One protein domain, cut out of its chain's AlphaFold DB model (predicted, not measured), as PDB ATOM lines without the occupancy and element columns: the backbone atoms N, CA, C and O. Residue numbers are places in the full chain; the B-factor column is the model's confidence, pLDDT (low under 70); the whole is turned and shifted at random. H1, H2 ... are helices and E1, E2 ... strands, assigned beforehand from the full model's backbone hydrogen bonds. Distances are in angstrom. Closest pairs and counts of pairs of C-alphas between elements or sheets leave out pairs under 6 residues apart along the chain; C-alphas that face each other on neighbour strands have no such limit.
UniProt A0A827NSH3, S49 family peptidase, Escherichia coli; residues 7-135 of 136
ATOM      1  N   LEU A   7      21.135  -7.619 -25.073       98.19
ATOM      2  CA  LEU A   7      22.078  -7.106 -24.083       98.19
ATOM      3  C   LEU A   7      23.287  -8.044 -24.017       98.19
ATOM      4  O   LEU A   7      23.136  -9.233 -23.753       98.19
ATOM      5  N   LEU A   8      24.474  -7.498 -24.260       98.19
ATOM      6  CA  LEU A   8      25.755  -8.154 -24.036       98.19
ATOM      7  C   LEU A   8      26.191  -7.842 -22.601       98.19
ATOM      8  O   LEU A   8      26.634  -6.728 -22.326       98.19
ATOM      9  N   ASP A   9      26.026  -8.798 -21.693       97.44
ATOM     10  CA  ASP A   9      26.572  -8.718 -20.336       97.44
ATOM     11  C   ASP A   9      28.038  -9.165 -20.366       97.44
ATOM     12  O   ASP A   9      28.343 -10.287 -20.774       97.44
ATOM     13  N   MET A  10      28.953  -8.250 -20.046       97.25
ATOM     14  CA  MET A  10      30.383  -8.422 -20.266       97.25
ATOM     15  C   MET A  10      31.147  -8.327 -18.950       97.25
ATOM     16  O   MET A  10      31.194  -7.272 -18.312       97.25
ATOM     17  N   ASP A  11      31.807  -9.432 -18.618       97.31
ATOM     18  CA  ASP A  11      32.858  -9.519 -17.614       97.31
ATOM     19  C   ASP A  11      34.062 -10.254 -18.224       97.31
ATOM     20  O   ASP A  11      34.126 -11.484 -18.270       97.31
ATOM     21  N   THR A  12      34.962  -9.498 -18.856       97.75
ATOM     22  CA  THR A  12      36.081 -10.052 -19.621       97.75
ATOM     23  C   THR A  12      37.307  -9.130 -19.656       97.75
ATOM     24  O   THR A  12      37.184  -7.927 -19.920       97.75
ATOM     25  N   PRO A  13      38.527  -9.680 -19.489       97.25
ATOM     26  CA  PRO A  13      39.766  -8.941 -19.722       97.25
ATOM     27  C   PRO A  13      40.087  -8.762 -21.216       97.25
ATOM     28  O   PRO A  13      41.013  -8.022 -21.556       97.25
ATOM     29  N   GLY A  14      39.356  -9.440 -22.107       96.75
ATOM     30  CA  GLY A  14      39.607  -9.485 -23.542       96.75
ATOM     31  C   GLY A  14      39.800 -10.907 -24.056       96.75
ATOM     32  O   GLY A  14      39.202 -11.853 -23.553       96.75
ATOM     33  N   GLY A  15      40.628 -11.058 -25.089       95.94
ATOM     34  CA  GLY A  15      40.836 -12.343 -25.745       95.94
ATOM     35  C   GLY A  15      41.703 -12.241 -26.993       95.94
ATOM     36  O   GLY A  15      42.481 -11.303 -27.161       95.94
ATOM     37  N   MET A  16      41.560 -13.231 -27.868       96.12
ATOM     38  CA  MET A  16      42.350 -13.352 -29.091       96.12
ATOM     39  C   MET A  16      41.853 -12.405 -30.188       96.12
ATOM     40  O   MET A  16      40.662 -12.132 -30.300       96.12
ATOM     41  N   VAL A  17      42.770 -11.961 -31.050       94.75
ATOM     42  CA  VAL A  17      42.446 -11.174 -32.257       94.75
ATOM     43  C   VAL A  17      41.598 -11.978 -33.249       94.75
ATOM     44  O   VAL A  17      40.718 -11.422 -33.904       94.75
ATOM     45  N   ALA A  18      41.860 -13.284 -33.361       94.38
ATOM     46  CA  ALA A  18      41.165 -14.167 -34.289       94.38
ATOM     47  C   ALA A  18      39.649 -14.169 -34.020       94.38
ATOM     48  O   ALA A  18      39.212 -14.473 -32.912       94.38
ATOM     49  N   GLY A  19      38.857 -13.801 -35.030       96.31
ATOM     50  CA  GLY A  19      37.393 -13.740 -34.965       96.31
ATOM     51  C   GLY A  19      36.806 -12.547 -34.198       96.31
ATOM     52  O   GLY A  19      35.619 -12.264 -34.350       96.31
ATOM     53  N   ALA A  20      37.598 -11.802 -33.416       97.69
ATOM     54  CA  ALA A  20      37.087 -10.674 -32.629       97.69
ATOM     55  C   ALA A  20      36.561  -9.536 -33.520       97.69
ATOM     56  O   ALA A  20      35.500  -8.974 -33.254       97.69
ATOM     57  N   PHE A  21      37.279  -9.236 -34.605       98.00
ATOM     58  CA  PHE A  21      36.880  -8.228 -35.588       98.00
ATOM     59  C   PHE A  21      35.624  -8.640 -36.358       98.00
ATOM     60  O   PHE A  21      34.687  -7.855 -36.445       98.00
ATOM     61  N   ASP A  22      35.553  -9.887 -36.829       98.12
ATOM     62  CA  ASP A  22      34.377 -10.396 -37.545       98.12
ATOM     63  C   ASP A  22      33.127 -10.383 -36.657       98.12
ATOM     64  O   ASP A  22      32.042  -9.992 -37.090       98.12
ATOM     65  N   CYS A  23      33.283 -10.763 -35.386       98.31
ATOM     66  CA  CYS A  23      32.212 -10.714 -34.400       98.31
ATOM     67  C   CYS A  23      31.749  -9.271 -34.135       98.31
ATOM     68  O   CYS A  23      30.546  -9.002 -34.146       98.31
ATOM     69  N   ALA A  24      32.677  -8.320 -33.984       98.50
ATOM     70  CA  ALA A  24      32.334  -6.906 -33.828       98.50
ATOM     71  C   ALA A  24      31.576  -6.365 -35.050       98.50
ATOM     72  O   ALA A  24      30.589  -5.650 -34.897       98.50
ATOM     73  N   ASP A  25      31.978  -6.762 -36.257       98.44
ATOM     74  CA  ASP A  25      31.300  -6.393 -37.500       98.44
ATOM     75  C   ASP A  25      29.881  -6.982 -37.574       98.44
ATOM     76  O   ASP A  25      28.962  -6.328 -38.069       98.44
ATOM     77  N   ILE A  26      29.669  -8.202 -37.066       98.50
ATOM     78  CA  ILE A  26      28.328  -8.795 -36.941       98.50
ATOM     79  C   ILE A  26      27.479  -7.984 -35.962       98.50
ATOM     80  O   ILE A  26      26.354  -7.623 -36.308       98.50
ATOM     81  N   ILE A  27      28.006  -7.665 -34.777       98.62
ATOM     82  CA  ILE A  27      27.304  -6.847 -33.777       98.62
ATOM     83  C   ILE A  27      26.907  -5.500 -34.383       98.62
ATOM     84  O   ILE A  27      25.753  -5.093 -34.251       98.62
ATOM     85  N   ALA A  28      27.829  -4.857 -35.104       98.31
ATOM     86  CA  ALA A  28      27.584  -3.589 -35.773       98.31
ATOM     87  C   ALA A  28      26.417  -3.679 -36.766       98.31
ATOM     88  O   ALA A  28      25.529  -2.839 -36.726       98.31
ATOM     89  N   ARG A  29      26.356  -4.730 -37.595       98.19
ATOM     90  CA  ARG A  29      25.229  -4.937 -38.526       98.19
ATOM     91  C   ARG A  29      23.914  -5.251 -37.815       98.19
ATOM     92  O   ARG A  29      22.856  -4.810 -38.249       98.19
ATOM     93  N   VAL A  30      23.953  -6.029 -36.731       97.88
ATOM     94  CA  VAL A  30      22.743  -6.389 -35.972       97.88
ATOM     95  C   VAL A  30      22.137  -5.166 -35.284       97.88
ATOM     96  O   VAL A  30      20.911  -5.069 -35.203       97.88
ATOM     97  N   ARG A  31      22.971  -4.216 -34.844       96.81
ATOM     98  CA  ARG A  31      22.535  -2.983 -34.169       96.81
ATOM     99  C   ARG A  31      21.653  -2.083 -35.038       96.81
ATOM    100  O   ARG A  31      20.860  -1.322 -34.490       96.81
ATOM    101  N   ASP A  32      21.776  -2.201 -36.361       96.06
ATOM    102  CA  ASP A  32      20.961  -1.469 -37.338       96.06
ATOM    103  C   ASP A  32      19.591  -2.139 -37.567       96.06
ATOM    104  O   ASP A  32      18.680  -1.531 -38.123       96.06
ATOM    105  N   ILE A  33      19.422  -3.391 -37.120       96.81
ATOM    106  CA  ILE A  33      18.166  -4.153 -37.204       96.81
ATOM    107  C   ILE A  33      17.373  -4.042 -35.896       96.81
ATOM    108  O   ILE A  33      16.149  -3.928 -35.920       96.81
ATOM    109  N   LYS A  34      18.052  -4.128 -34.746       96.38
ATOM    110  CA  LYS A  34      17.451  -3.988 -33.411       96.38
ATOM    111  C   LYS A  34      18.473  -3.472 -32.394       96.38
ATOM    112  O   LYS A  34      19.666  -3.698 -32.593       96.38
ATOM    113  N   PRO A  35      18.047  -2.856 -31.278       97.75
ATOM    114  CA  PRO A  35      18.968  -2.373 -30.258       97.75
ATOM    115  C   PRO A  35      19.899  -3.473 -29.737       97.75
ATOM    116  O   PRO A  35      19.444  -4.516 -29.261       97.75
ATOM    117  N   VAL A  36      21.205  -3.201 -29.782       98.69
ATOM    118  CA  VAL A  36      22.226  -4.001 -29.099       98.69
ATOM    119  C   VAL A  36      22.888  -3.127 -28.053       98.69
ATOM    120  O   VAL A  36      23.461  -2.088 -28.377       98.69
ATOM    121  N   TRP A  37      22.782  -3.506 -26.788       98.62
ATOM    122  CA  TRP A  37      23.430  -2.815 -25.679       98.62
ATOM    123  C   TRP A  37      24.569  -3.675 -25.146       98.62
ATOM    124  O   TRP A  37      24.499  -4.897 -25.207       98.62
ATOM    125  N   ALA A  38      25.607  -3.044 -24.615       98.50
ATOM    126  CA  ALA A  38      26.678  -3.715 -23.895       98.50
ATOM    127  C   ALA A  38      26.771  -3.154 -22.476       98.50
ATOM    128  O   ALA A  38      26.759  -1.935 -22.299       98.50
ATOM    129  N   LEU A  39      26.874  -4.033 -21.484       98.38
ATOM    130  CA  LEU A  39      27.113  -3.701 -20.085       98.38
ATOM    131  C   LEU A  39      28.488  -4.235 -19.687       98.38
ATOM    132  O   LEU A  39      28.716  -5.435 -19.734       98.38
ATOM    133  N   ALA A  40      29.392  -3.347 -19.281       97.81
ATOM    134  CA  ALA A  40      30.582  -3.733 -18.535       97.81
ATOM    135  C   ALA A  40      30.193  -3.860 -17.057       97.81
ATOM    136  O   ALA A  40      30.016  -2.836 -16.387       97.81
ATOM    137  N   ASN A  41      30.004  -5.096 -16.592       92.12
ATOM    138  CA  ASN A  41      29.557  -5.372 -15.229       92.12
ATOM    139  C   ASN A  41      30.696  -5.143 -14.224       92.12
ATOM    140  O   ASN A  41      30.606  -4.223 -13.416       92.12
ATOM    141  N   ASP A  42      31.802  -5.880 -14.356       94.31
ATOM    142  CA  ASP A  42      33.036  -5.650 -13.586       94.31
ATOM    143  C   ASP A  42      34.230  -5.342 -14.501       94.31
ATOM    144  O   ASP A  42      34.987  -4.395 -14.279       94.31
ATOM    145  N   MET A  43      34.373  -6.074 -15.607       97.12
ATOM    146  CA  MET A  43      35.452  -5.827 -16.553       97.12
ATOM    147  C   MET A  43      34.996  -5.894 -17.999       97.12
ATOM    148  O   MET A  43      34.292  -6.796 -18.431       97.12
ATOM    149  N   ASN A  44      35.476  -4.959 -18.802       97.75
ATOM    150  CA  ASN A  44      35.378  -5.072 -20.241       97.75
ATOM    151  C   ASN A  44      36.618  -4.452 -20.876       97.75
ATOM    152  O   ASN A  44      36.659  -3.247 -21.100       97.75
ATOM    153  N   CYS A  45      37.652  -5.248 -21.126       98.06
ATOM    154  CA  CYS A  45      38.931  -4.777 -21.662       98.06
ATOM    155  C   CYS A  45      39.264  -5.423 -23.018       98.06
ATOM    156  O   CYS A  45      38.720  -6.463 -23.385       98.06
ATOM    157  N   SER A  46      40.178  -4.805 -23.771       98.31
ATOM    158  CA  SER A  46      40.777  -5.353 -24.997       98.31
ATOM    159  C   SER A  46      39.718  -5.845 -25.991       98.31
ATOM    160  O   SER A  46      38.841  -5.063 -26.347       98.31
ATOM    161  N   ALA A  47      39.746  -7.097 -26.453       98.12
ATOM    162  CA  ALA A  47      38.756  -7.611 -27.408       98.12
ATOM    163  C   ALA A  47      37.293  -7.406 -26.951       98.12
ATOM    164  O   ALA A  47      36.412  -7.219 -27.786       98.12
ATOM    165  N   GLY A  48      37.026  -7.345 -25.641       98.06
ATOM    166  CA  GLY A  48      35.708  -6.979 -25.127       98.06
ATOM    167  C   GLY A  48      35.309  -5.541 -25.485       98.06
ATOM    168  O   GLY A  48      34.188  -5.302 -25.935       98.06
ATOM    169  N   GLN A  49      36.241  -4.584 -25.397       97.88
ATOM    170  CA  GLN A  49      36.009  -3.204 -25.845       97.88
ATOM    171  C   GLN A  49      35.771  -3.118 -27.351       97.88
ATOM    172  O   GLN A  49      34.954  -2.307 -27.780       97.88
ATOM    173  N   LEU A  50      36.425  -3.964 -28.154       98.56
ATOM    174  CA  LEU A  50      36.141  -4.043 -29.588       98.56
ATOM    175  C   LEU A  50      34.666  -4.403 -29.831       98.56
ATOM    176  O   LEU A  50      33.973  -3.690 -30.552       98.56
ATOM    177  N   LEU A  51      34.162  -5.446 -29.169       98.50
ATOM    178  CA  LEU A  51      32.766  -5.883 -29.299       98.50
ATOM    179  C   LEU A  51      31.780  -4.850 -28.736       98.50
ATOM    180  O   LEU A  51      30.800  -4.502 -29.390       98.50
ATOM    181  N   ALA A  52      32.051  -4.308 -27.547       98.25
ATOM    182  CA  ALA A  52      31.186  -3.313 -26.922       98.25
ATOM    183  C   ALA A  52      31.143  -1.993 -27.700       98.25
ATOM    184  O   ALA A  52      30.100  -1.337 -27.738       98.25
ATOM    185  N   SER A  53      32.244  -1.603 -28.353       98.25
ATOM    186  CA  SER A  53      32.265  -0.422 -29.220       98.25
ATOM    187  C   SER A  53      31.233  -0.538 -30.343       98.25
ATOM    188  O   SER A  53      30.550   0.443 -30.626       98.25
ATOM    189  N   ALA A  54      31.018  -1.748 -30.875       98.56
ATOM    190  CA  ALA A  54      30.030  -2.025 -31.911       98.56
ATOM    191  C   ALA A  54      28.572  -1.926 -31.431       98.56
ATOM    192  O   ALA A  54      27.689  -1.764 -32.263       98.56
ATOM    193  N   ALA A  55      28.276  -1.955 -30.129       98.50
ATOM    194  CA  ALA A  55      26.906  -1.827 -29.620       98.50
ATOM    195  C   ALA A  55      26.299  -0.421 -29.863       98.50
ATOM    196  O   ALA A  55      27.015   0.572 -30.009       98.50
ATOM    197  N   SER A  56      24.966  -0.313 -29.867       97.44
ATOM    198  CA  SER A  56      24.234   0.965 -29.955       97.44
ATOM    199  C   SER A  56      24.335   1.782 -28.662       97.44
ATOM    200  O   SER A  56      24.324   3.010 -28.696       97.44
ATOM    201  N   ARG A  57      24.423   1.108 -27.507       97.75
ATOM    202  CA  ARG A  57      24.577   1.735 -26.187       97.75
ATOM    203  C   ARG A  57      25.576   0.951 -25.347       97.75
ATOM    204  O   ARG A  57      25.557  -0.276 -25.350       97.75
ATOM    205  N   ARG A  58      26.424   1.667 -24.613       97.56
ATOM    206  CA  ARG A  58      27.420   1.105 -23.696       97.56
ATOM    207  C   ARG A  58      27.128   1.603 -22.287       97.56
ATOM    208  O   ARG A  58      27.023   2.808 -22.073       97.56
ATOM    209  N   LEU A  59      26.964   0.674 -21.359       98.12
ATOM    210  CA  LEU A  59      26.768   0.903 -19.935       98.12
ATOM    211  C   LEU A  59      28.003   0.378 -19.206       98.12
ATOM    212  O   LEU A  59      28.570  -0.641 -19.596       98.12
ATOM    213  N   VAL A  60      28.431   1.078 -18.164       97.88
ATOM    214  CA  VAL A  60      29.608   0.727 -17.366       97.88
ATOM    215  C   VAL A  60      29.238   0.977 -15.910       97.88
ATOM    216  O   VAL A  60      28.710   2.048 -15.598       97.88
ATOM    217  N   THR A  61      29.443  -0.004 -15.032       97.44
ATOM    218  CA  THR A  61      29.249   0.206 -13.589       97.44
ATOM    219  C   THR A  61      30.336   1.140 -13.043       97.44
ATOM    220  O   THR A  61      31.386   1.322 -13.657       97.44
ATOM    221  N   GLN A  62      30.098   1.766 -11.887       97.44
ATOM    222  CA  GLN A  62      30.987   2.810 -11.351       97.44
ATOM    223  C   GLN A  62      32.440   2.354 -11.150       97.44
ATOM    224  O   GLN A  62      33.351   3.176 -11.232       97.44
ATOM    225  N   THR A  63      32.653   1.067 -10.882       96.75
ATOM    226  CA  THR A  63      33.971   0.486 -10.594       96.75
ATOM    227  C   THR A  63      34.509  -0.382 -11.726       96.75
ATOM    228  O   THR A  63      35.620  -0.899 -11.602       96.75
ATOM    229  N   ALA A  64      33.766  -0.540 -12.826       97.44
ATOM    230  CA  ALA A  64      34.175  -1.445 -13.885       97.44
ATOM    231  C   ALA A  64      35.454  -0.981 -14.596       97.44
ATOM    232  O   ALA A  64      35.639   0.192 -14.937       97.44
ATOM    233  N   ARG A  65      36.334  -1.939 -14.887       97.88
ATOM    234  CA  ARG A  65      37.582  -1.699 -15.618       97.88
ATOM    235  C   ARG A  65      37.335  -1.782 -17.115       97.88
ATOM    236  O   ARG A  65      36.929  -2.822 -17.630       97.88
ATOM    237  N   THR A  66      37.633  -0.696 -17.824       97.25
ATOM    238  CA  THR A  66      37.486  -0.613 -19.282       97.25
ATOM    239  C   THR A  66      38.760  -0.117 -19.962       97.25
ATOM    240  O   THR A  66      39.658   0.425 -19.319       97.25
ATOM    241  N   GLY A  67      38.865  -0.331 -21.275       95.12
ATOM    242  CA  GLY A  67      40.011   0.094 -22.080       95.12
ATOM    243  C   GLY A  67      40.869  -1.078 -22.554       95.12
ATOM    244  O   GLY A  67      40.348  -2.073 -23.046       95.12
ATOM    245  N   SER A  68      42.196  -0.957 -22.455       96.81
ATOM    246  CA  SER A  68      43.149  -1.926 -23.030       96.81
ATOM    247  C   SER A  68      43.011  -2.079 -24.560       96.81
ATOM    248  O   SER A  68      43.092  -3.172 -25.117       96.81
ATOM    249  N   ILE A  69      42.778  -0.961 -25.261       95.88
ATOM    250  CA  ILE A  69      42.663  -0.919 -26.729       95.88
ATOM    251  C   ILE A  69      44.057  -1.044 -27.356       95.88
ATOM    252  O   ILE A  69      44.732  -0.060 -27.688       95.88
ATOM    253  N   GLY A  70      44.487  -2.287 -27.512       95.56
ATOM    254  CA  GLY A  70      45.772  -2.645 -28.078       95.56
ATOM    255  C   GLY A  70      45.875  -4.138 -28.345       95.56
ATOM    256  O   GLY A  70      44.940  -4.902 -28.110       95.56
ATOM    257  N   VAL A  71      47.034  -4.531 -28.858       97.25
ATOM    258  CA  VAL A  71      47.409  -5.923 -29.094       97.25
ATOM    259  C   VAL A  71      48.802  -6.145 -28.536       97.25
ATOM    260  O   VAL A  71      49.606  -5.216 -28.469       97.25
ATOM    261  N   MET A  72      49.086  -7.374 -28.133       95.94
ATOM    262  CA  MET A  72      50.404  -7.759 -27.659       95.94
ATOM    263  C   MET A  72      50.706  -9.196 -28.063       95.94
ATOM    264  O   MET A  72      49.804 -10.010 -28.257       95.94
ATOM    265  N   MET A  73      51.993  -9.501 -28.144       96.25
ATOM    266  CA  MET A  73      52.519 -10.846 -28.309       96.25
ATOM    267  C   MET A  73      53.604 -11.048 -27.258       96.25
ATOM    268  O   MET A  73      54.463 -10.186 -27.087       96.25
ATOM    269  N   ALA A  74      53.554 -12.172 -26.548       96.00
ATOM    270  CA  ALA A  74      54.627 -12.583 -25.656       96.00
ATOM    271  C   ALA A  74      55.518 -13.587 -26.391       96.00
ATOM    272  O   ALA A  74      55.033 -14.609 -26.870       96.00
ATOM    273  N   HIS A  75      56.816 -13.299 -26.457       97.44
ATOM    274  CA  HIS A  75      57.840 -14.272 -26.834       97.44
ATOM    275  C   HIS A  75      58.565 -14.727 -25.569       97.44
ATOM    276  O   HIS A  75      58.845 -13.921 -24.684       97.44
ATOM    277  N   SER A  76      58.832 -16.024 -25.470       96.75
ATOM    278  CA  SER A  76      59.590 -16.620 -24.370       96.75
ATOM    279  C   SER A  76      60.825 -17.292 -24.941       96.75
ATOM    280  O   SER A  76      60.724 -17.939 -25.972       96.75
ATOM    281  N   ASN A  77      61.969 -17.171 -24.270       97.06
ATOM    282  CA  ASN A  77      63.187 -17.894 -24.624       97.06
ATOM    283  C   ASN A  77      63.620 -18.773 -23.447       97.06
ATOM    284  O   ASN A  77      64.069 -18.265 -22.419       97.06
ATOM    285  N   TYR A  78      63.502 -20.086 -23.617       97.62
ATOM    286  CA  TYR A  78      63.879 -21.102 -22.639       97.62
ATOM    287  C   TYR A  78      65.261 -21.713 -22.898       97.62
ATOM    288  O   TYR A  78      65.649 -22.616 -22.160       97.62
ATOM    289  N   GLY A  79      66.024 -21.233 -23.889       96.38
ATOM    290  CA  GLY A  79      67.308 -21.829 -24.284       96.38
ATOM    291  C   GLY A  79      68.266 -22.050 -23.108       96.38
ATOM    292  O   GLY A  79      68.711 -23.168 -22.875       96.38
ATOM    293  N   ALA A  80      68.474 -21.029 -22.272       96.62
ATOM    294  CA  ALA A  80      69.349 -21.132 -21.097       96.62
ATOM    295  C   ALA A  80      68.824 -22.094 -20.009       96.62
ATOM    296  O   ALA A  80      69.599 -22.624 -19.213       96.62
ATOM    297  N   ALA A  81      67.506 -22.302 -19.928       97.69
ATOM    298  CA  ALA A  81      66.924 -23.269 -19.000       97.69
ATOM    299  C   ALA A  81      67.105 -24.706 -19.512       97.69
ATOM    300  O   ALA A  81      67.415 -25.592 -18.720       97.69
ATOM    301  N   LEU A  82      66.956 -24.916 -20.822       97.75
ATOM    302  CA  LEU A  82      67.146 -26.210 -21.479       97.75
ATOM    303  C   LEU A  82      68.615 -26.644 -21.474       97.75
ATOM    304  O   LEU A  82      68.907 -27.794 -21.157       97.75
ATOM    305  N   GLU A  83      69.541 -25.711 -21.701       96.50
ATOM    306  CA  GLU A  83      70.984 -25.965 -21.613       96.50
ATOM    307  C   GLU A  83      71.382 -26.480 -20.221       96.50
ATOM    308  O   GLU A  83      72.070 -27.491 -20.100       96.50
ATOM    309  N   LYS A  84      70.863 -25.863 -19.149       97.88
ATOM    310  CA  LYS A  84      71.079 -26.332 -17.765       97.88
ATOM    311  C   LYS A  84      70.510 -27.725 -17.495       97.88
ATOM    312  O   LYS A  84      70.975 -28.400 -16.582       97.88
ATOM    313  N   GLN A  85      69.495 -28.135 -18.249       98.00
ATOM    314  CA  GLN A  85      68.895 -29.467 -18.166       98.00
ATOM    315  C   GLN A  85      69.606 -30.486 -19.069       98.00
ATOM    316  O   GLN A  85      69.226 -31.654 -19.069       98.00
ATOM    317  N   GLY A  86      70.625 -30.068 -19.830       97.75
ATOM    318  CA  GLY A  86      71.317 -30.924 -20.792       97.75
ATOM    319  C   GLY A  86      70.465 -31.283 -22.011       97.75
ATOM    320  O   GLY A  86      70.691 -32.327 -22.618       97.75
ATOM    321  N   VAL A  87      69.468 -30.459 -22.354       98.06
ATOM    322  CA  VAL A  87      68.572 -30.688 -23.496       98.06
ATOM    323  C   VAL A  87      68.997 -29.820 -24.677       98.06
ATOM    324  O   VAL A  87      68.953 -28.592 -24.599       98.06
ATOM    325  N   GLU A  88      69.335 -30.461 -25.795       96.94
ATOM    326  CA  GLU A  88      69.594 -29.801 -27.077       96.94
ATOM    327  C   GLU A  88      68.374 -29.923 -28.002       96.94
ATOM    328  O   GLU A  88      67.818 -31.010 -28.177       96.94
ATOM    329  N   ILE A  89      67.958 -28.807 -28.610       96.56
ATOM    330  CA  ILE A  89      66.853 -28.765 -29.572       96.56
ATOM    331  C   ILE A  89      67.384 -28.344 -30.942       96.56
ATOM    332  O   ILE A  89      67.801 -27.204 -31.136       96.56
ATOM    333  N   THR A  90      67.288 -29.244 -31.920       96.31
ATOM    334  CA  THR A  90      67.559 -28.948 -33.331       96.31
ATOM    335  C   THR A  90      66.243 -28.819 -34.094       96.31
ATOM    336  O   THR A  90      65.471 -29.772 -34.192       96.31
ATOM    337  N   LEU A  91      65.973 -27.641 -34.660       95.62
ATOM    338  CA  LEU A  91      64.772 -27.402 -35.460       95.62
ATOM    339  C   LEU A  91      65.019 -27.762 -36.932       95.62
ATOM    340  O   LEU A  91      65.921 -27.217 -37.561       95.62
ATOM    341  N   ILE A  92      64.172 -28.625 -37.501       97.06
ATOM    342  CA  ILE A  92      64.170 -28.990 -38.928       97.06
ATOM    343  C   ILE A  92      62.897 -28.423 -39.560       97.06
ATOM    344  O   ILE A  92      61.790 -28.767 -39.145       97.06
ATOM    345  N   TYR A  93      63.027 -27.531 -40.543       96.00
ATOM    346  CA  TYR A  93      61.885 -26.783 -41.064       96.00
ATOM    347  C   TYR A  93      62.061 -26.336 -42.517       96.00
ATOM    348  O   TYR A  93      63.163 -26.144 -43.024       96.00
ATOM    349  N   SER A  94      60.928 -26.163 -43.197       94.44
ATOM    350  CA  SER A  94      60.857 -25.689 -44.579       94.44
ATOM    351  C   SER A  94      60.777 -24.155 -44.633       94.44
ATOM    352  O   SER A  94      59.706 -23.598 -44.377       94.44
ATOM    353  N   GLY A  95      61.872 -23.490 -45.008       94.81
ATOM    354  CA  GLY A  95      61.938 -22.037 -45.232       94.81
ATOM    355  C   GLY A  95      62.386 -21.231 -44.008       94.81
ATOM    356  O   GLY A  95      62.012 -21.546 -42.884       94.81
ATOM    357  N   SER A  96      63.163 -20.170 -44.233       90.62
ATOM    358  CA  SER A  96      63.891 -19.425 -43.189       90.62
ATOM    359  C   SER A  96      63.024 -18.886 -42.045       90.62
ATOM    360  O   SER A  96      63.483 -18.869 -40.913       90.62
ATOM    361  N   HIS A  97      61.770 -18.516 -42.314       94.38
ATOM    362  CA  HIS A  97      60.877 -17.871 -41.338       94.38
ATOM    363  C   HIS A  97      59.887 -18.819 -40.643       94.38
ATOM    364  O   HIS A  97      59.018 -18.384 -39.888       94.38
ATOM    365  N   LYS A  98      59.954 -20.134 -40.898       96.56
ATOM    366  CA  LYS A  98      58.958 -21.090 -40.370       96.56
ATOM    367  C   LYS A  98      59.050 -21.299 -38.855       96.56
ATOM    368  O   LYS A  98      58.096 -21.775 -38.245       96.56
ATOM    369  N   VAL A  99      60.186 -20.944 -38.264       96.19
ATOM    370  CA  VAL A  99      60.462 -21.052 -36.825       96.19
ATOM    371  C   VAL A  99      60.657 -19.689 -36.163       96.19
ATOM    372  O   VAL A  99      61.193 -19.601 -35.054       96.19
ATOM    373  N   ASP A 100      60.220 -18.622 -36.829       96.50
ATOM    374  CA  ASP A 100      60.188 -17.287 -36.247       96.50
ATOM    375  C   ASP A 100      59.357 -17.307 -34.960       96.50
ATOM    376  O   ASP A 100      58.231 -17.805 -34.926       96.50
ATOM    377  N   GLY A 101      59.931 -16.783 -33.877       95.25
ATOM    378  CA  GLY A 101      59.290 -16.798 -32.565       95.25
ATOM    379  C   GLY A 101      59.345 -18.140 -31.830       95.25
ATOM    380  O   GLY A 101      58.659 -18.286 -30.818       95.25
ATOM    381  N   ASN A 102      60.151 -19.110 -32.284       96.75
ATOM    382  CA  ASN A 102      60.378 -20.335 -31.514       96.75
ATOM    383  C   ASN A 102      60.902 -20.012 -30.096       96.75
ATOM    384  O   ASN A 102      61.607 -19.013 -29.910       96.75
ATOM    385  N   PRO A 103      60.592 -20.850 -29.093       97.12
ATOM    386  CA  PRO A 103      60.919 -20.539 -27.712       97.12
ATOM    387  C   PRO A 103      62.274 -21.090 -27.246       97.12
ATOM    388  O   PRO A 103      62.562 -21.073 -26.051       97.12
ATOM    389  N   TYR A 104      63.090 -21.623 -28.155       96.56
ATOM    390  CA  TYR A 104      64.324 -22.342 -27.820       96.56
ATOM    391  C   TYR A 104      65.583 -21.492 -28.020       96.56
ATOM    392  O   TYR A 104      66.649 -21.856 -27.531       96.56
ATOM    393  N   SER A 105      65.466 -20.352 -28.704       94.44
ATOM    394  CA  SER A 105      66.565 -19.423 -28.959       94.44
ATOM    395  C   SER A 105      66.154 -17.966 -28.743       94.44
ATOM    396  O   SER A 105      64.977 -17.628 -28.594       94.44
ATOM    397  N   HIS A 106      67.143 -17.069 -28.749       95.69
ATOM    398  CA  HIS A 106      66.884 -15.631 -28.792       95.69
ATOM    399  C   HIS A 106      66.080 -15.264 -30.049       95.69
ATOM    400  O   HIS A 106      66.265 -15.881 -31.099       95.69
ATOM    401  N   LEU A 107      65.206 -14.262 -29.931       96.56
ATOM    402  CA  LEU A 107      64.431 -13.730 -31.048       96.56
ATOM    403  C   LEU A 107      65.325 -12.820 -31.906       96.56
ATOM    404  O   LEU A 107      65.732 -11.771 -31.404       96.56
ATOM    405  N   PRO A 108      65.623 -13.168 -33.172       96.56
ATOM    406  CA  PRO A 108      66.421 -12.308 -34.042       96.56
ATOM    407  C   PRO A 108      65.805 -10.910 -34.204       96.56
ATOM    408  O   PRO A 108      64.583 -10.745 -34.145       96.56
ATOM    409  N   GLY A 109      66.651  -9.893 -34.396       97.62
ATOM    410  CA  GLY A 109      66.215  -8.493 -34.455       97.62
ATOM    411  C   GLY A 109      65.250  -8.201 -35.608       97.62
ATOM    412  O   GLY A 109      64.208  -7.589 -35.397       97.62
ATOM    413  N   ASP A 110      65.549  -8.720 -36.795       97.06
ATOM    414  CA  ASP A 110      64.724  -8.612 -38.005       97.06
ATOM    415  C   ASP A 110      63.364  -9.321 -37.856       97.06
ATOM    416  O   ASP A 110      62.316  -8.794 -38.246       97.06
ATOM    417  N   VAL A 111      63.351 -10.493 -37.213       97.44
ATOM    418  CA  VAL A 111      62.117 -11.216 -36.878       97.44
ATOM    419  C   VAL A 111      61.287 -10.416 -35.874       97.44
ATOM    420  O   VAL A 111      60.075 -10.264 -36.052       97.44
ATOM    421  N   ARG A 112      61.919  -9.848 -34.839       97.69
ATOM    422  CA  ARG A 112      61.244  -8.980 -33.862       97.69
ATOM    423  C   ARG A 112      60.605  -7.769 -34.541       97.69
ATOM    424  O   ARG A 112      59.446  -7.474 -34.256       97.69
ATOM    425  N   GLU A 113      61.322  -7.083 -35.425       98.19
ATOM    426  CA  GLU A 113      60.803  -5.935 -36.179       98.19
ATOM    427  C   GLU A 113      59.617  -6.329 -37.064       98.19
ATOM    428  O   GLU A 113      58.582  -5.655 -37.080       98.19
ATOM    429  N   THR A 114      59.713  -7.481 -37.731       97.69
ATOM    430  CA  THR A 114      58.618  -8.029 -38.538       97.69
ATOM    431  C   THR A 114      57.377  -8.293 -37.685       97.69
ATOM    432  O   THR A 114      56.276  -7.866 -38.047       97.69
ATOM    433  N   LEU A 115      57.522  -8.945 -36.527       97.31
ATOM    434  CA  LEU A 115      56.409  -9.190 -35.604       97.31
ATOM    435  C   LEU A 115      55.833  -7.881 -35.044       97.31
ATOM    436  O   LEU A 115      54.610  -7.734 -34.997       97.31
ATOM    437  N   GLN A 116      56.682  -6.906 -34.703       98.25
ATOM    438  CA  GLN A 116      56.254  -5.586 -34.238       98.25
ATOM    439  C   GLN A 116      55.404  -4.870 -35.294       98.25
ATOM    440  O   GLN A 116      54.319  -4.387 -34.980       98.25
ATOM    441  N   SER A 117      55.826  -4.881 -36.562       98.31
ATOM    442  CA  SER A 117      55.072  -4.239 -37.648       98.31
ATOM    443  C   SER A 117      53.654  -4.813 -37.805       98.31
ATOM    444  O   SER A 117      52.693  -4.071 -38.040       98.31
ATOM    445  N   ARG A 118      53.496  -6.131 -37.603       97.25
ATOM    446  CA  ARG A 118      52.193  -6.816 -37.607       97.25
ATOM    447  C   ARG A 118      51.340  -6.408 -36.405       97.25
ATOM    448  O   ARG A 118      50.134  -6.195 -36.561       97.25
ATOM    449  N   MET A 119      51.946  -6.270 -35.223       97.62
ATOM    450  CA  MET A 119      51.254  -5.770 -34.029       97.62
ATOM    451  C   MET A 119      50.772  -4.335 -34.234       97.62
ATOM    452  O   MET A 119      49.602  -4.047 -33.995       97.62
ATOM    453  N   ASP A 120      51.613  -3.461 -34.779       98.25
ATOM    454  CA  ASP A 120      51.256  -2.066 -35.033       98.25
ATOM    455  C   ASP A 120      50.119  -1.946 -36.052       98.25
ATOM    456  O   ASP A 120      49.189  -1.156 -35.868       98.25
ATOM    457  N   ALA A 121      50.152  -2.756 -37.116       98.19
ATOM    458  CA  ALA A 121      49.073  -2.823 -38.098       98.19
ATOM    459  C   ALA A 121      47.749  -3.275 -37.465       98.19
ATOM    460  O   ALA A 121      46.715  -2.637 -37.669       98.19
ATOM    461  N   THR A 122      47.788  -4.324 -36.642       98.06
ATOM    462  CA  THR A 122      46.594  -4.842 -35.961       98.06
ATOM    463  C   THR A 122      46.066  -3.846 -34.925       98.06
ATOM    464  O   THR A 122      44.858  -3.636 -34.829       98.06
ATOM    465  N   ARG A 123      46.950  -3.144 -34.202       97.94
ATOM    466  CA  ARG A 123      46.558  -2.038 -33.322       97.94
ATOM    467  C   ARG A 123      45.828  -0.972 -34.141       97.94
ATOM    468  O   ARG A 123      44.741  -0.556 -33.748       97.94
ATOM    469  N   ARG A 124      46.398  -0.499 -35.256       98.00
ATOM    470  CA  ARG A 124      45.752   0.535 -36.087       98.00
ATOM    471  C   ARG A 124      44.344   0.117 -36.506       98.00
ATOM    472  O   ARG A 124      43.423   0.908 -36.336       98.00
ATOM    473  N   MET A 125      44.169  -1.133 -36.939       97.81
ATOM    474  CA  MET A 125      42.851  -1.693 -37.252       97.81
ATOM    475  C   MET A 125      41.901  -1.660 -36.044       97.81
ATOM    476  O   MET A 125      40.754  -1.242 -36.179       97.81
ATOM    477  N   PHE A 126      42.371  -2.048 -34.854       98.31
ATOM    478  CA  PHE A 126      41.580  -1.981 -33.621       98.31
ATOM    479  C   PHE A 126      41.123  -0.541 -33.337       98.31
ATOM    480  O   PHE A 126      39.929  -0.283 -33.190       98.31
ATOM    481  N   ALA A 127      42.047   0.420 -33.342       97.81
ATOM    482  CA  ALA A 127      41.717   1.822 -33.102       97.81
ATOM    483  C   ALA A 127      40.697   2.360 -34.122       97.81
ATOM    484  O   ALA A 127      39.740   3.018 -33.725       97.81
ATOM    485  N   GLN A 128      40.861   2.023 -35.405       97.75
ATOM    486  CA  GLN A 128      39.937   2.413 -36.474       97.75
ATOM    487  C   GLN A 128      38.535   1.834 -36.277       97.75
ATOM    488  O   GLN A 128      37.554   2.550 -36.438       97.75
ATOM    489  N   LYS A 129      38.422   0.555 -35.905       97.81
ATOM    490  CA  LYS A 129      37.121  -0.082 -35.655       97.81
ATOM    491  C   LYS A 129      36.406   0.543 -34.466       97.81
ATOM    492  O   LYS A 129      35.230   0.867 -34.582       97.81
ATOM    493  N   VAL A 130      37.117   0.769 -33.359       98.00
ATOM    494  CA  VAL A 130      36.534   1.442 -32.190       98.00
ATOM    495  C   VAL A 130      36.057   2.841 -32.567       98.00
ATOM    496  O   VAL A 130      34.886   3.133 -32.359       98.00
ATOM    497  N   SER A 131      36.920   3.656 -33.186       97.69
ATOM    498  CA  SER A 131      36.593   5.004 -33.678       97.69
ATOM    499  C   SER A 131      35.332   4.998 -34.550       97.69
ATOM    500  O   SER A 131      34.355   5.675 -34.227       97.69
ATOM    501  N   ALA A 132      35.290   4.133 -35.568       97.56
ATOM    502  CA  ALA A 132      34.147   3.998 -36.467       97.56
ATOM    503  C   ALA A 132      32.852   3.601 -35.742       97.56
ATOM    504  O   ALA A 132      31.777   4.111 -36.058       97.56
ATOM    505  N   TYR A 133      32.925   2.698 -34.762       97.75
ATOM    506  CA  TYR A 133      31.737   2.237 -34.050       97.75
ATOM    507  C   TYR A 133      31.227   3.205 -32.991       97.75
ATOM    508  O   TYR A 133      30.020   3.206 -32.721       97.75
ATOM    509  N   THR A 134      32.113   4.020 -32.417       95.12
ATOM    510  CA  THR A 134      31.764   5.022 -31.406       95.12
ATOM    511  C   THR A 134      31.486   6.407 -31.979       95.12
ATOM    512  O   THR A 134      30.930   7.229 -31.258       95.12
ATOM    513  N   GLY A 135      31.850   6.666 -33.239       92.81
ATOM    514  CA  GLY A 135      31.739   7.985 -33.870       92.81
ATOM    515  C   GLY A 135      32.783   8.991 -33.372       92.81
ATOM    516  O   GLY A 135      32.475  10.178 -33.290       92.81
TER     517      GLY A 135
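This is residues 7 to 135 of the 136 residues of the protein "S49 family peptidase" of Escherichia coli (UniProt A0A827NSH3). At one end is a small head, a twisted sheet of four strands with H2 packed on it and H1 side by side with H2; the long helix H4 runs from the far end back to this head, where its residues 126 to 134 pack on H2. The far end holds the short helix H3 and the unnamed stretch of residues 85 to 108, reached from E4 through the long link of residues 68 to 78. The printed part has 129 residues with four named helices and four named strands, which follow each other along the chain as E1, then H1, then E2, then H2, then E3, then E4, then H3 and last H4, and its class is mixed, helices and strands; the sheet is branched, and its neighbour pairs, E1 and E2, E2 and E3, and E2 and E4, are parallel. The whole is loose, with a radius of gyration of the C-alphas of 19.6 A, and elongated, spanning 59 by 30 by 20 A.

Start at E1, residues 7 to 12, parallel to E2, residues 36 to 45; N 8 and O 37 are 2.8 A apart, within hydrogen-bond range. E2 bends by 114 degrees at residue 42, and its pairing is staggered: on the other side of it from E1 look for E3, residues 57 to 60, beside residues 37 to 40, and E4, residues 65 to 67, beside residues 43 to 45. Both are parallel to E2, with N 40 and O 59 at 2.8 A and N 44 and O 65 at 2.8 A. H1, residues 20 to 31, only grazes the sheet with residues 27 to 31, while H2, residues 47 to 54, is on it. E1, H1, E2 and E2, H2, E3 are strand-helix-strand units, parallel neighbour strands with a helix between, each with a right-handed crossover. H1 and H2 touch, the same way at a shallow tilt of 24 degrees; their closest C-alphas, of Ala 24 and Leu 51, are 4.7 A apart. H3, residues 79 to 84, touches no helix. H4, residues 109 to 134, touches H2 with residues 126 to 134 alone, closest at the C-alphas of Ala 54 and Tyr 133, 5.1 A, and is not on the sheet. In H1, H3 and H4 every O i to N i+4 pair is within hydrogen-bond range; in H2, 3 of 4.

Find C-alpha 7 at (22.078, -7.106, -24.083), where E1 begins. E2 is 18.3 A from first to last C-alpha and H1 16.5 A. H4 starts at C-alpha 109, (66.215, -8.493, -34.455), and runs 37.1 A to C-alpha 134 at (31.764, 5.022, -31.406).

The C-alphas farthest apart, of Ile 33 and Gly 86, are 61.7 A apart. The links E4 to H3 and H3 to H4 are long. The printed part has no cut, and no printed residue is under 70 in pLDDT.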